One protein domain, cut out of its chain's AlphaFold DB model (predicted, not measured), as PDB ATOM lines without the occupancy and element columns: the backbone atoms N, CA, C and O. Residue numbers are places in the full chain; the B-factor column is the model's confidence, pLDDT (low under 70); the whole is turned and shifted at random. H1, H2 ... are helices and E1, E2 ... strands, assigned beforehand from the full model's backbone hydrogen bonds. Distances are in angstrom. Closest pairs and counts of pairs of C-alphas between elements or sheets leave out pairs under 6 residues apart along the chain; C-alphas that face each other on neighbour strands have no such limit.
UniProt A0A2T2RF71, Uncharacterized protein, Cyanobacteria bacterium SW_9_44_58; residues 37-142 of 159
ATOM      1  N   GLU A  37      13.589  16.773  47.460       88.00
ATOM      2  CA  GLU A  37      14.181  16.145  46.266       88.00
ATOM      3  C   GLU A  37      13.361  14.952  45.733       88.00
ATOM      4  O   GLU A  37      13.460  14.616  44.554       88.00
ATOM      5  N   ASP A  38      12.501  14.346  46.559       87.75
ATOM      6  CA  ASP A  38      11.605  13.239  46.185       87.75
ATOM      7  C   ASP A  38      10.479  13.648  45.208       87.75
ATOM      8  O   ASP A  38       9.817  12.792  44.606       87.75
ATOM      9  N   ALA A  39      10.283  14.955  45.021       86.75
ATOM     10  CA  ALA A  39       9.357  15.553  44.068       86.75
ATOM     11  C   ALA A  39      10.064  16.103  42.812       86.75
ATOM     12  O   ALA A  39       9.424  16.745  41.976       86.75
ATOM     13  N   TYR A  40      11.370  15.859  42.653       90.75
ATOM     14  CA  TYR A  40      12.101  16.220  41.442       90.75
ATOM     15  C   TYR A  40      12.054  15.074  40.428       90.75
ATOM     16  O   TYR A  40      12.773  14.085  40.553       90.75
ATOM     17  N   TRP A  41      11.186  15.193  39.420       92.31
ATOM     18  CA  TRP A  41      10.967  14.134  38.431       92.31
ATOM     19  C   TRP A  41      11.438  14.545  37.040       92.31
ATOM     20  O   TRP A  41      10.987  15.552  36.486       92.31
ATOM     21  N   SER A  42      12.292  13.725  36.430       95.00
ATOM     22  CA  SER A  42      12.575  13.811  34.999       95.00
ATOM     23  C   SER A  42      11.507  13.082  34.179       95.00
ATOM     24  O   SER A  42      10.735  12.265  34.684       95.00
ATOM     25  N   LEU A  43      11.469  13.340  32.869       95.75
ATOM     26  CA  LEU A  43      10.568  12.607  31.977       95.75
ATOM     27  C   LEU A  43      10.875  11.101  31.962       95.75
ATOM     28  O   LEU A  43       9.949  10.303  31.841       95.75
ATOM     29  N   ASP A  44      12.143  10.713  32.110       96.25
ATOM     30  CA  ASP A  44      12.542   9.305  32.152       96.25
ATOM     31  C   ASP A  44      12.108   8.634  33.466       96.25
ATOM     32  O   ASP A  44      11.588   7.519  33.425       96.25
ATOM     33  N   ASP A  45      12.187   9.332  34.607       95.19
ATOM     34  CA  ASP A  45      11.647   8.837  35.886       95.19
ATOM     35  C   ASP A  45      10.139   8.577  35.790       95.19
ATOM     36  O   ASP A  45       9.632   7.548  36.249       95.19
ATOM     37  N   LEU A  46       9.411   9.490  35.141       95.94
ATOM     38  CA  LEU A  46       7.972   9.357  34.934       95.94
ATOM     39  C   LEU A  46       7.636   8.197  33.992       95.94
ATOM     40  O   LEU A  46       6.708   7.443  34.276       95.94
ATOM     41  N   ILE A  47       8.386   8.007  32.901       96.62
ATOM     42  CA  ILE A  47       8.203   6.849  32.012       96.62
ATOM     43  C   ILE A  47       8.422   5.546  32.792       96.62
ATOM     44  O   ILE A  47       7.587   4.650  32.713       96.62
ATOM     45  N   ASN A  48       9.481   5.463  33.596       95.56
ATOM     46  CA  ASN A  48       9.781   4.267  34.385       95.56
ATOM     47  C   ASN A  48       8.722   3.985  35.462       95.56
ATOM     48  O   ASN A  48       8.457   2.830  35.782       95.56
ATOM     49  N   THR A  49       8.104   5.030  36.021       94.25
ATOM     50  CA  THR A  49       7.162   4.892  37.143       94.25
ATOM     51  C   THR A  49       5.715   4.692  36.695       94.25
ATOM     52  O   THR A  49       4.960   3.955  37.328       94.25
ATOM     53  N   ILE A  50       5.289   5.380  35.631       95.69
ATOM     54  CA  ILE A  50       3.888   5.421  35.185       95.69
ATOM     55  C   ILE A  50       3.720   5.218  33.673       95.69
ATOM     56  O   ILE A  50       2.636   5.486  33.162       95.69
ATOM     57  N   GLY A  51       4.736   4.741  32.950       96.06
ATOM     58  CA  GLY A  51       4.734   4.614  31.485       96.06
ATOM     59  C   GLY A  51       3.523   3.876  30.908       96.06
ATOM     60  O   GLY A  51       2.899   4.364  29.963       96.06
ATOM     61  N   ASP A  52       3.132   2.763  31.529       95.81
ATOM     62  CA  ASP A  52       1.980   1.958  31.103       95.81
ATOM     63  C   ASP A  52       0.634   2.508  31.590       95.81
ATOM     64  O   ASP A  52      -0.431   2.072  31.138       95.81
ATOM     65  N   LYS A  53       0.643   3.490  32.503       94.81
ATOM     66  CA  LYS A  53      -0.590   4.078  33.020       94.81
ATOM     67  C   LYS A  53      -1.319   4.798  31.894       94.81
ATOM     68  O   LYS A  53      -0.757   5.640  31.194       94.81
ATOM     69  N   ARG A  54      -2.609   4.498  31.760       94.88
ATOM     70  CA  ARG A  54      -3.504   5.219  30.856       94.88
ATOM     71  C   ARG A  54      -3.739   6.631  31.386       94.88
ATOM     72  O   ARG A  54      -4.115   6.818  32.544       94.88
ATOM     73  N   VAL A  55      -3.489   7.621  30.538       94.69
ATOM     74  CA  VAL A  55      -3.658   9.045  30.825       94.69
ATOM     75  C   VAL A  55      -4.534   9.688  29.763       94.69
ATOM     76  O   VAL A  55      -4.563   9.255  28.611       94.69
ATOM     77  N   PHE A  56      -5.229  10.750  30.155       93.12
ATOM     78  CA  PHE A  56      -6.043  11.549  29.252       93.12
ATOM     79  C   PHE A  56      -5.277  12.795  28.813       93.12
ATOM     80  O   PHE A  56      -4.814  13.585  29.641       93.12
ATOM     81  N   VAL A  57      -5.178  12.988  27.502       94.12
ATOM     82  CA  VAL A  57      -4.594  14.184  26.893       94.12
ATOM     83  C   VAL A  57      -5.639  14.906  26.059       94.12
ATOM     84  O   VAL A  57      -6.570  14.299  25.541       94.12
ATOM     85  N   ARG A  58      -5.484  16.215  25.901       92.06
ATOM     86  CA  ARG A  58      -6.313  17.034  25.015       92.06
ATOM     87  C   ARG A  58      -5.451  17.576  23.897       92.06
ATOM     88  O   ARG A  58      -4.362  18.079  24.164       92.06
ATOM     89  N   ARG A  59      -5.945  17.478  22.665       90.50
ATOM     90  CA  ARG A  59      -5.324  18.087  21.486       90.50
ATOM     91  C   ARG A  59      -6.080  19.360  21.165       90.50
ATOM     92  O   ARG A  59      -7.204  19.303  20.683       90.50
ATOM     93  N   TYR A  60      -5.478  20.496  21.479       84.88
ATOM     94  CA  TYR A  60      -6.109  21.785  21.244       84.88
ATOM     95  C   TYR A  60      -5.914  22.276  19.805       84.88
ATOM     96  O   TYR A  60      -6.750  23.019  19.294       84.88
ATOM     97  N   GLY A  61      -4.832  21.849  19.144       80.94
ATOM     98  CA  GLY A  61      -4.468  22.291  17.804       80.94
ATOM     99  C   GLY A  61      -3.934  23.726  17.788       80.94
ATOM    100  O   GLY A  61      -4.475  24.635  18.412       80.94
ATOM    101  N   LYS A  62      -2.880  23.983  17.007       74.44
ATOM    102  CA  LYS A  62      -2.290  25.334  16.912       74.44
ATOM    103  C   LYS A  62      -3.185  26.378  16.256       74.44
ATOM    104  O   LYS A  62      -2.964  27.570  16.458       74.44
ATOM    105  N   GLN A  63      -4.169  25.948  15.470       70.12
ATOM    106  CA  GLN A  63      -5.072  26.851  14.757       70.12
ATOM    107  C   GLN A  63      -5.831  27.776  15.715       70.12
ATOM    108  O   GLN A  63      -6.106  28.918  15.356       70.12
ATOM    109  N   ARG A  64      -6.078  27.354  16.965       71.88
ATOM    110  CA  ARG A  64      -6.743  28.206  17.961       71.88
ATOM    111  C   ARG A  64      -5.976  29.496  18.249       71.88
ATOM    112  O   ARG A  64      -6.586  30.538  18.447       71.88
ATOM    113  N   TYR A  65      -4.643  29.463  18.211       71.44
ATOM    114  CA  TYR A  65      -3.814  30.645  18.471       71.44
ATOM    115  C   TYR A  65      -3.808  31.650  17.313       71.44
ATOM    116  O   TYR A  65      -3.292  32.752  17.466       71.44
ATOM    117  N   GLN A  66      -4.370  31.281  16.159       70.56
ATOM    118  CA  GLN A  66      -4.556  32.181  15.019       70.56
ATOM    119  C   GLN A  66      -5.881  32.953  15.108       70.56
ATOM    120  O   GLN A  66      -6.147  33.818  14.277       70.56
ATOM    121  N   GLN A  67      -6.716  32.639  16.100       67.50
ATOM    122  CA  GLN A  67      -8.039  33.216  16.304       67.50
ATOM    123  C   GLN A  67      -8.069  34.010  17.611       67.50
ATOM    124  O   GLN A  67      -7.293  33.748  18.534       67.50
ATOM    125  N   SER A  68      -8.992  34.970  17.715       72.00
ATOM    126  CA  SER A  68      -9.263  35.623  19.000       72.00
ATOM    127  C   SER A  68      -9.695  34.569  20.023       72.00
ATOM    128  O   SER A  68     -10.456  33.661  19.693       72.00
ATOM    129  N   ASN A  69      -9.262  34.698  21.278       67.38
ATOM    130  CA  ASN A  69      -9.677  33.789  22.353       67.38
ATOM    131  C   ASN A  69     -11.206  33.761  22.570       67.38
ATOM    132  O   ASN A  69     -11.731  32.776  23.077       67.38
ATOM    133  N   GLN A  70     -11.925  34.799  22.127       67.56
ATOM    134  CA  GLN A  70     -13.391  34.863  22.112       67.56
ATOM    135  C   GLN A  70     -14.038  33.913  21.089       67.56
ATOM    136  O   GLN A  70     -15.233  33.650  21.169       67.56
ATOM    137  N   GLN A  71     -13.272  33.420  20.113       66.75
ATOM    138  CA  GLN A  71     -13.741  32.549  19.030       66.75
ATOM    139  C   GLN A  71     -13.427  31.069  19.287       66.75
ATOM    140  O   GLN A  71     -13.765  30.216  18.467       66.75
ATOM    141  N   TRP A  72     -12.783  30.745  20.411       71.44
ATOM    142  CA  TRP A  72     -12.447  29.368  20.759       71.44
ATOM    143  C   TRP A  72     -13.728  28.586  21.078       71.44
ATOM    144  O   TRP A  72     -14.350  28.794  22.116       71.44
ATOM    145  N   GLN A  73     -14.122  27.679  20.178       63.50
ATOM    146  CA  GLN A  73     -15.363  26.897  20.302       63.50
ATOM    147  C   GLN A  73     -15.288  25.787  21.364       63.50
ATOM    148  O   GLN A  73     -16.318  25.292  21.814       63.50
ATOM    149  N   SER A  74     -14.083  25.415  21.798       63.25
ATOM    150  CA  SER A  74     -13.860  24.435  22.856       63.25
ATOM    151  C   SER A  74     -12.629  24.815  23.682       63.25
ATOM    152  O   SER A  74     -11.493  24.829  23.209       63.25
ATOM    153  N   ILE A  75     -12.857  25.156  24.952       62.22
ATOM    154  CA  ILE A  75     -11.806  25.480  25.922       62.22
ATOM    155  C   ILE A  75     -11.841  24.488  27.074       62.22
ATOM    156  O   ILE A  75     -12.907  24.027  27.484       62.22
ATOM    157  N   GLY A  76     -10.667  24.146  27.605       66.19
ATOM    158  CA  GLY A  76     -10.556  23.255  28.754       66.19
ATOM    159  C   GLY A  76     -11.319  21.942  28.551       66.19
ATOM    160  O   GLY A  76     -10.937  21.117  27.727       66.19
ATOM    161  N   SER A  77     -12.367  21.723  29.350       61.50
ATOM    162  CA  SER A  77     -13.202  20.513  29.332       61.50
ATOM    163  C   SER A  77     -14.098  20.346  28.108       61.50
ATOM    164  O   SER A  77     -14.676  19.278  27.966       61.50
ATOM    165  N   GLY A  78     -14.195  21.349  27.232       71.38
ATOM    166  CA  GLY A  78     -14.924  21.236  25.966       71.38
ATOM    167  C   GLY A  78     -14.179  20.470  24.867       71.38
ATOM    168  O   GLY A  78     -14.713  20.343  23.772       71.38
ATOM    169  N   ILE A  79     -12.949  20.004  25.123       79.75
ATOM    170  CA  ILE A  79     -12.192  19.147  24.200       79.75
ATOM    171  C   ILE A  79     -12.214  17.713  24.703       79.75
ATOM    172  O   ILE A  79     -11.791  17.443  25.838       79.75
ATOM    173  N   ASP A  80     -12.650  16.814  23.823       83.12
ATOM    174  CA  ASP A  80     -12.696  15.387  24.095       83.12
ATOM    175  C   ASP A  80     -11.301  14.859  24.451       83.12
ATOM    176  O   ASP A  80     -10.327  15.082  23.718       83.12
ATOM    177  N   PRO A  81     -11.165  14.186  25.603       88.94
ATOM    178  CA  PRO A  81      -9.897  13.619  26.001       88.94
ATOM    179  C   PRO A  81      -9.579  12.383  25.156       88.94
ATOM    180  O   PRO A  81     -10.420  11.513  24.941       88.94
ATOM    181  N   ILE A  82      -8.322  12.271  24.742       92.31
ATOM    182  CA  ILE A  82      -7.767  11.079  24.112       92.31
ATOM    183  C   ILE A  82      -7.021  10.301  25.184       92.31
ATOM    184  O   ILE A  82      -6.125  10.833  25.840       92.31
ATOM    185  N   GLU A  83      -7.385   9.038  25.360       95.12
ATOM    186  CA  GLU A  83      -6.701   8.156  26.294       95.12
ATOM    187  C   GLU A  83      -5.507   7.463  25.614       95.12
ATOM    188  O   GLU A  83      -5.644   6.863  24.543       95.12
ATOM    189  N   MET A  84      -4.333   7.497  26.243       96.62
ATOM    190  CA  MET A  84      -3.118   6.819  25.767       96.62
ATOM    191  C   MET A  84      -2.227   6.377  26.937       96.62
ATOM    192  O   MET A  84      -2.415   6.878  28.044       96.62
ATOM    193  N   PRO A  85      -1.265   5.454  26.747       97.19
ATOM    194  CA  PRO A  85      -0.250   5.188  27.763       97.19
ATOM    195  C   PRO A  85       0.612   6.440  27.974       97.19
ATOM    196  O   PRO A  85       0.895   7.160  27.011       97.19
ATOM    197  N   PHE A  86       1.061   6.696  29.202       97.19
ATOM    198  CA  PHE A  86       1.923   7.844  29.492       97.19
ATOM    199  C   PHE A  86       3.203   7.834  28.647       97.19
ATOM    200  O   PHE A  86       3.609   8.887  28.161       97.19
ATOM    201  N   GLN A  87       3.797   6.664  28.398       98.12
ATOM    202  CA  GLN A  87       4.987   6.552  27.548       98.12
ATOM    203  C   GLN A  87       4.750   7.085  26.127       98.12
ATOM    204  O   GLN A  87       5.587   7.814  25.602       98.12
ATOM    205  N   ALA A  88       3.573   6.833  25.545       98.12
ATOM    206  CA  ALA A  88       3.227   7.352  24.224       98.12
ATOM    207  C   ALA A  88       3.092   8.881  24.257       98.12
ATOM    208  O   ALA A  88       3.538   9.571  23.345       98.12
ATOM    209  N   TYR A  89       2.530   9.441  25.333       97.75
ATOM    210  CA  TYR A  89       2.512  10.892  25.516       97.75
ATOM    211  C   TYR A  89       3.924  11.475  25.678       97.75
ATOM    212  O   TYR A  89       4.241  12.512  25.094       97.75
ATOM    213  N   ALA A  90       4.795  10.800  26.427       97.69
ATOM    214  CA  ALA A  90       6.177  11.218  26.604       97.69
ATOM    215  C   ALA A  90       6.956  11.220  25.277       97.69
ATOM    216  O   ALA A  90       7.742  12.137  25.036       97.69
ATOM    217  N   GLU A  91       6.702  10.266  24.379       98.06
ATOM    218  CA  GLU A  91       7.248  10.275  23.015       98.06
ATOM    219  C   GLU A  91       6.798  11.507  22.221       98.06
ATOM    220  O   GLU A  91       7.636  12.145  21.580       98.06
ATOM    221  N   LEU A  92       5.521  11.907  22.324       97.31
ATOM    222  CA  LEU A  92       5.008  13.135  21.695       97.31
ATOM    223  C   LEU A  92       5.713  14.393  22.223       97.31
ATOM    224  O   LEU A  92       5.899  15.366  21.490       97.31
ATOM    225  N   ILE A  93       6.101  14.406  23.500       96.44
ATOM    226  CA  ILE A  93       6.898  15.495  24.077       96.44
ATOM    227  C   ILE A  93       8.318  15.462  23.505       96.44
ATOM    228  O   ILE A  93       8.787  16.481  22.994       96.44
ATOM    229  N   LYS A  94       8.980  14.297  23.537       96.25
ATOM    230  CA  LYS A  94      10.369  14.108  23.082       96.25
ATOM    231  C   LYS A  94      10.553  14.447  21.601       96.25
ATOM    232  O   LYS A  94      11.536  15.087  21.242       96.25
ATOM    233  N   ASN A  95       9.607  14.060  20.747       97.00
ATOM    234  CA  ASN A  95       9.676  14.302  19.303       97.00
ATOM    235  C   ASN A  95       9.109  15.676  18.875       97.00
ATOM    236  O   ASN A  95       9.129  16.015  17.692       97.00
ATOM    237  N   GLY A  96       8.596  16.477  19.818       95.31
ATOM    238  CA  GLY A  96       8.048  17.810  19.563       95.31
ATOM    239  C   GLY A  96       6.630  17.839  18.984       95.31
ATOM    240  O   GLY A  96       6.087  18.931  18.778       95.31
ATOM    241  N   GLN A  97       5.987  16.693  18.764       95.69
ATOM    242  CA  GLN A  97       4.618  16.614  18.254       95.69
ATOM    243  C   GLN A  97       3.605  17.214  19.235       95.69
ATOM    244  O   GLN A  97       2.685  17.915  18.816       95.69
ATOM    245  N   ALA A  98       3.827  17.062  20.544       95.19
ATOM    246  CA  ALA A  98       3.013  17.716  21.564       95.19
ATOM    247  C   ALA A  98       3.017  19.242  21.396       95.19
ATOM    248  O   ALA A  98       1.977  19.879  21.521       95.19
ATOM    249  N   LYS A  99       4.162  19.831  21.026       93.75
ATOM    250  CA  LYS A  99       4.248  21.251  20.669       93.75
ATOM    251  C   LYS A  99       3.599  21.540  19.327       93.75
ATOM    252  O   LYS A  99       2.975  22.583  19.194       93.75
ATOM    253  N   ALA A 100       3.789  20.685  18.322       92.00
ATOM    254  CA  ALA A 100       3.245  20.869  16.976       92.00
ATOM    255  C   ALA A 100       1.710  20.909  16.958       92.00
ATOM    256  O   ALA A 100       1.138  21.728  16.242       92.00
ATOM    257  N   GLU A 101       1.074  20.092  17.792       91.31
ATOM    258  CA  GLU A 101      -0.379  19.905  17.843       91.31
ATOM    259  C   GLU A 101      -1.040  20.503  19.097       91.31
ATOM    260  O   GLU A 101      -2.255  20.398  19.251       91.31
ATOM    261  N   ASP A 102      -0.267  21.156  19.971       91.25
ATOM    262  CA  ASP A 102      -0.739  21.698  21.252       91.25
ATOM    263  C   ASP A 102      -1.472  20.637  22.090       91.25
ATOM    264  O   ASP A 102      -2.671  20.716  22.375       91.25
ATOM    265  N   ILE A 103      -0.724  19.581  22.412       93.56
ATOM    266  CA  ILE A 103      -1.183  18.439  23.196       93.56
ATOM    267  C   ILE A 103      -0.809  18.660  24.655       93.56
ATOM    268  O   ILE A 103       0.343  18.949  24.982       93.56
ATOM    269  N   TYR A 104      -1.794  18.494  25.530       93.81
ATOM    270  CA  TYR A 104      -1.658  18.739  26.957       93.81
ATOM    271  C   TYR A 104      -2.288  17.609  27.763       93.81
ATOM    272  O   TYR A 104      -3.452  17.253  27.559       93.81
ATOM    273  N   LEU A 105      -1.526  17.068  28.705       94.31
ATOM    274  CA  LEU A 105      -2.007  16.125  29.701       94.31
ATOM    275  C   LEU A 105      -2.691  16.917  30.816       94.31
ATOM    276  O   LEU A 105      -2.050  17.676  31.545       94.31
ATOM    277  N   ALA A 106      -4.006  16.738  30.935       86.50
ATOM    278  CA  ALA A 106      -4.835  17.469  31.881       86.50
ATOM    279  C   ALA A 106      -5.388  16.533  32.953       86.50
ATOM    280  O   ALA A 106      -6.019  15.528  32.632       86.50
ATOM    281  N   LYS A 107      -5.262  16.931  34.224       88.25
ATOM    282  CA  LYS A 107      -5.968  16.303  35.351       88.25
ATOM    283  C   LYS A 107      -5.686  14.798  35.500       88.25
ATOM    284  O   LYS A 107      -6.562  14.070  35.967       88.25
ATOM    285  N   SER A 108      -4.491  14.326  35.134       90.81
ATOM    286  CA  SER A 108      -4.166  12.900  35.249       90.81
ATOM    287  C   SER A 108      -4.021  12.517  36.725       90.81
ATOM    288  O   SER A 108      -3.193  13.109  37.419       90.81
ATOM    289  N   PRO A 109      -4.825  11.579  37.252       91.19
ATOM    290  CA  PRO A 109      -4.814  11.266  38.673       91.19
ATOM    291  C   PRO A 109      -3.522  10.547  39.071       91.19
ATOM    292  O   PRO A 109      -3.148   9.533  38.475       91.19
ATOM    293  N   LEU A 110      -2.887  11.017  40.145       91.56
ATOM    294  CA  LEU A 110      -1.737  10.340  40.752       91.56
ATOM    295  C   LEU A 110      -2.146   9.278  41.781       91.56
ATOM    296  O   LEU A 110      -1.317   8.458  42.168       91.56
ATOM    297  N   LYS A 111      -3.426   9.237  42.178       90.38
ATOM    298  CA  LYS A 111      -3.957   8.220  43.096       90.38
ATOM    299  C   LYS A 111      -3.589   6.809  42.625       90.38
ATOM    300  O   LYS A 111      -3.775   6.480  41.447       90.38
ATOM    301  N   GLY A 112      -3.088   5.992  43.551       87.81
ATOM    302  CA  GLY A 112      -2.703   4.605  43.285       87.81
ATOM    303  C   GLY A 112      -1.440   4.457  42.432       87.81
ATOM    304  O   GLY A 112      -1.256   3.420  41.807       87.81
ATOM    305  N   THR A 113      -0.595   5.487  42.359       90.38
ATOM    306  CA  THR A 113       0.735   5.422  41.727       90.38
ATOM    307  C   THR A 113       1.801   5.726  42.760       90.38
ATOM    308  O   THR A 113       1.523   6.457  43.707       90.38
ATOM    309  N   ALA A 114       3.030   5.254  42.546       90.19
ATOM    310  CA  ALA A 114       4.147   5.593  43.425       90.19
ATOM    311  C   ALA A 114       4.359   7.118  43.551       90.19
ATOM    312  O   ALA A 114       4.664   7.594  44.637       90.19
ATOM    313  N   LEU A 115       4.085   7.887  42.487       91.62
ATOM    314  CA  LEU A 115       4.153   9.357  42.492       91.62
ATOM    315  C   LEU A 115       3.106  10.003  43.412       91.62
ATOM    316  O   LEU A 115       3.358  11.021  44.040       91.62
ATOM    317  N   GLY A 116       1.905   9.424  43.497       90.00
ATOM    318  CA  GLY A 116       0.868   9.898  44.419       90.00
ATOM    319  C   GLY A 116       1.192   9.600  45.882       90.00
ATOM    320  O   GLY A 116       0.611  10.207  46.779       90.00
ATOM    321  N   GLU A 117       2.130   8.682  46.116       88.88
ATOM    322  CA  GLU A 117       2.553   8.251  47.440       88.88
ATOM    323  C   GLU A 117       3.819   8.970  47.941       88.88
ATOM    324  O   GLU A 117       4.249   8.676  49.064       88.88
ATOM    325  N   THR A 118       4.372   9.905  47.156       90.56
ATOM    326  CA  THR A 118       5.568  10.699  47.479       90.56
ATOM    327  C   THR A 118       5.445  11.372  48.857       90.56
ATOM    328  O   THR A 118       4.459  12.079  49.106       90.56
ATOM    329  N   PRO A 119       6.413  11.157  49.773       88.69
ATOM    330  CA  PRO A 119       6.385  11.699  51.131       88.69
ATOM    331  C   PRO A 119       6.111  13.201  51.217       88.69
ATOM    332  O   PRO A 119       5.214  13.598  51.968       88.69
ATOM    333  N   SER A 120       6.795  14.034  50.429       88.25
ATOM    334  CA  SER A 120       6.607  15.489  50.522       88.25
ATOM    335  C   SER A 120       5.210  15.938  50.084       88.25
ATOM    336  O   SER A 120       4.654  16.873  50.665       88.25
ATOM    337  N   LEU A 121       4.548  15.193  49.186       86.00
ATOM    338  CA  LEU A 121       3.130  15.415  48.880       86.00
ATOM    339  C   LEU A 121       2.241  15.078  50.082       86.00
ATOM    340  O   LEU A 121       1.363  15.853  50.447       86.00
ATOM    341  N   LYS A 122       2.484  13.957  50.767       80.25
ATOM    342  CA  LYS A 122       1.686  13.561  51.944       80.25
ATOM    343  C   LYS A 122       1.857  14.506  53.130       80.25
ATOM    344  O   LYS A 122       0.904  14.750  53.870       80.25
ATOM    345  N   HIS A 123       3.062  15.028  53.338       81.19
ATOM    346  CA  HIS A 123       3.375  15.882  54.485       81.19
ATOM    347  C   HIS A 123       2.800  17.298  54.361       81.19
ATOM    348  O   HIS A 123       2.529  17.947  55.376       81.19
ATOM    349  N   LEU A 124       2.531  17.744  53.134       81.56
ATOM    350  CA  LEU A 124       1.980  19.058  52.819       81.56
ATOM    351  C   LEU A 124       0.661  19.344  53.550       81.56
ATOM    352  O   LEU A 124       0.501  20.397  54.175       81.56
ATOM    353  N   GLY A 125      -0.266  18.380  53.528       80.25
ATOM    354  CA  GLY A 125      -1.560  18.507  54.202       80.25
ATOM    355  C   GLY A 125      -1.410  18.707  55.710       80.25
ATOM    356  O   GLY A 125      -2.081  19.552  56.301       80.25
ATOM    357  N   ASN A 126      -0.462  17.999  56.326       84.62
ATOM    358  CA  ASN A 126      -0.229  18.063  57.766       84.62
ATOM    359  C   ASN A 126       0.363  19.411  58.194       84.62
ATOM    360  O   ASN A 126      -0.105  20.009  59.163       84.62
ATOM    361  N   LYS A 127       1.364  19.922  57.465       87.94
ATOM    362  CA  LYS A 127       2.074  21.160  57.830       87.94
ATOM    363  C   LYS A 127       1.164  22.392  57.798       87.94
ATOM    364  O   LYS A 127       1.232  23.240  58.692       87.94
ATOM    365  N   LEU A 128       0.296  22.473  56.791       90.62
ATOM    366  CA  LEU A 128      -0.619  23.598  56.591       90.62
ATOM    367  C   LEU A 128      -2.035  23.334  57.134       90.62
ATOM    368  O   LEU A 128      -2.894  24.209  57.038       90.62
ATOM    369  N   ASN A 129      -2.273  22.171  57.750       89.69
ATOM    370  CA  ASN A 129      -3.586  21.722  58.226       89.69
ATOM    371  C   ASN A 129      -4.667  21.772  57.124       89.69
ATOM    372  O   ASN A 129      -5.789  22.239  57.335       89.69
ATOM    373  N   LEU A 130      -4.302  21.310  55.928       87.75
ATOM    374  CA  LEU A 130      -5.172  21.266  54.760       87.75
ATOM    375  C   LEU A 130      -5.831  19.898  54.634       87.75
ATOM    376  O   LEU A 130      -5.209  18.860  54.848       87.75
ATOM    377  N   LYS A 131      -7.102  19.910  54.232       87.69
ATOM    378  CA  LYS A 131      -7.864  18.703  53.913       87.69
ATOM    379  C   LYS A 131      -8.139  18.692  52.412       87.69
ATOM    380  O   LYS A 131      -8.913  19.533  51.956       87.69
ATOM    381  N   PRO A 132      -7.505  17.797  51.637       87.12
ATOM    382  CA  PRO A 132      -7.712  17.764  50.199       87.12
ATOM    383  C   PRO A 132      -9.157  17.369  49.879       87.12
ATOM    384  O   PRO A 132      -9.682  16.396  50.417       87.12
ATOM    385  N   VAL A 133      -9.792  18.122  48.979       89.31
ATOM    386  CA  VAL A 133     -11.120  17.783  48.432       89.31
ATOM    387  C   VAL A 133     -10.998  16.718  47.334       89.31
ATOM    388  O   VAL A 133     -11.924  15.946  47.098       89.31
ATOM    389  N   THR A 134      -9.844  16.652  46.666       89.56
ATOM    390  CA  THR A 134      -9.536  15.680  45.612       89.56
ATOM    391  C   THR A 134      -8.117  15.146  45.770       89.56
ATOM    392  O   THR A 134      -7.266  15.839  46.320       89.56
ATOM    393  N   ASP A 135      -7.837  13.964  45.216       90.19
ATOM    394  CA  ASP A 135      -6.466  13.449  45.099       90.19
ATOM    395  C   ASP A 135      -5.585  14.351  44.208       90.19
ATOM    396  O   ASP A 135      -6.092  15.135  43.394       90.19
ATOM    397  N   TYR A 136      -4.261  14.195  44.317       91.19
ATOM    398  CA  TYR A 136      -3.302  14.898  43.465       91.19
ATOM    399  C   TYR A 136      -3.485  14.568  41.984       91.19
ATOM    400  O   TYR A 136      -3.770  13.430  41.586       91.19
ATOM    401  N   ARG A 137      -3.293  15.594  41.155       92.88
ATOM    402  CA  ARG A 137      -3.416  15.523  39.704       92.88
ATOM    403  C   ARG A 137      -2.158  16.077  39.065       92.88
ATOM    404  O   ARG A 137      -1.724  17.168  39.411       92.88
ATOM    405  N   MET A 138      -1.635  15.342  38.098       93.38
ATOM    406  CA  MET A 138      -0.547  15.793  37.252       93.38
ATOM    407  C   MET A 138      -1.100  16.553  36.050       93.38
ATOM    408  O   MET A 138      -2.100  16.160  35.432       93.38
ATOM    409  N   TYR A 139      -0.402  17.629  35.720       93.88
ATOM    410  CA  TYR A 139      -0.597  18.424  34.524       93.88
ATOM    411  C   TYR A 139       0.747  18.540  33.820       93.88
ATOM    412  O   TYR A 139       1.761  18.785  34.466       93.88
ATOM    413  N   MET A 140       0.774  18.354  32.506       94.88
ATOM    414  CA  MET A 140       2.015  18.438  31.740       94.88
ATOM    415  C   MET A 140       1.710  18.931  30.335       94.88
ATOM    416  O   MET A 140       0.769  18.458  29.705       94.88
ATOM    417  N   GLY A 141       2.527  19.845  29.826       92.75
ATOM    418  CA  GLY A 141       2.415  20.373  28.471       92.75
ATOM    419  C   GLY A 141       3.773  20.759  27.913       92.75
ATOM    420  O   GLY A 141       4.769  20.809  28.632       92.75
ATOM    421  N   HIS A 142       3.807  21.055  26.621       91.62
ATOM    422  CA  HIS A 142       5.000  21.605  25.993       91.62
ATOM    423  C   HIS A 142       5.248  23.063  26.421       91.62
ATOM    424  O   HIS A 142       4.324  23.797  26.782       91.62
TER     425      HIS A 142
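What this domain is: This is residues 37 to 142 of the 159 residues of an uncharacterized protein of Cyanobacteria bacterium SW_9_44_58 (UniProt A0A2T2RF71). A strongly twisted sheet of four antiparallel strands has H3 running along one of its faces; H1 lies side by side with H3, and H4 is on the same face as H3, beside the strands. Residues 66 to 71 and residues 123 to 133, of which 123 to 128 belong to H6, stick out at opposite ends of the longest axis. The printed part has 106 residues, with six named helices and four named strands in the order H1 E1 H2 E2 H3 H4 E3 H5 H6 E4; the sheet runs E2 E1 E3 E4, and the class is mixed, helices and strands. It is only just loose, close to compact, with a radius of gyration of the C-alphas of 15.8 A, and only just elongated, spanning 45 by 30 by 22 A.

How they stand to each other: H1, residues 43 to 50, touches H3, residues 86 to 94, closest at the C-alphas of Ile 47 and Gln 87, 5.5 A apart, at a shallow tilt of 9 degrees, opposite ways. E1, residues 54 to 59, is antiparallel to E2, residues 82 to 85, with N 55 and O 84 within hydrogen-bond range at 2.8 A. E1 is also antiparallel to E3, residues 103 to 109, with N 58 and O 104 at 2.8 A. This pairing is staggered: E1 pairs with E2 over residues 54 to 57 and with E3 over residues 57 to 59. H2, residues 62 to 66, is not on the sheet. H3 lies over E1 and E3 at a height over the sheet of 9.3 A, and on the local plane its line stands at 21 degrees to E1, along the strands. H4, residues 97 to 101, is on the same face, over none of the strands. E2, H3 H4 and E3 form a split strand-helix-strand unit, two strands of one sheet joined through helices, with E1 between them in the sheet, and its crossover is right-handed. H5, residues 114 to 117, only grazes the sheet, with residues 115 to 116. H6, residues 119 to 128, is not on the sheet and meets H5 only through their link. E4, residues 137 to 141, is antiparallel to E3, with N 138 and O 108 at 2.8 A. Every O i to N i+4 pair is within hydrogen-bond range in H1, H3 and H4; H6 has 4 of 6, H2 has 0 of 1 but 2 of 2 O i to N i+3 pairs, and H5 is too short for an i+4 pair.

Where its parts are: H1 begins at C-alpha 43 (10.568, 12.607, 31.977) and is 10.3 A long. E1 measures 16.0 A, H3 12.3 A, E3 17.4 A and H6 14.8 A. E4, 13.6 A long, ends at C-alpha 141 (2.415, 20.373, 28.471).

The domain as a whole: The C-alphas of Gln 66 and Asn 126, the two farthest apart, are 45.2 A apart. The printed part has no cut. The link from H2 to E2, residues 67 to 81, is long. Nine residues are under 70 in pLDDT: 67, 69 to 71 and 73 to 77.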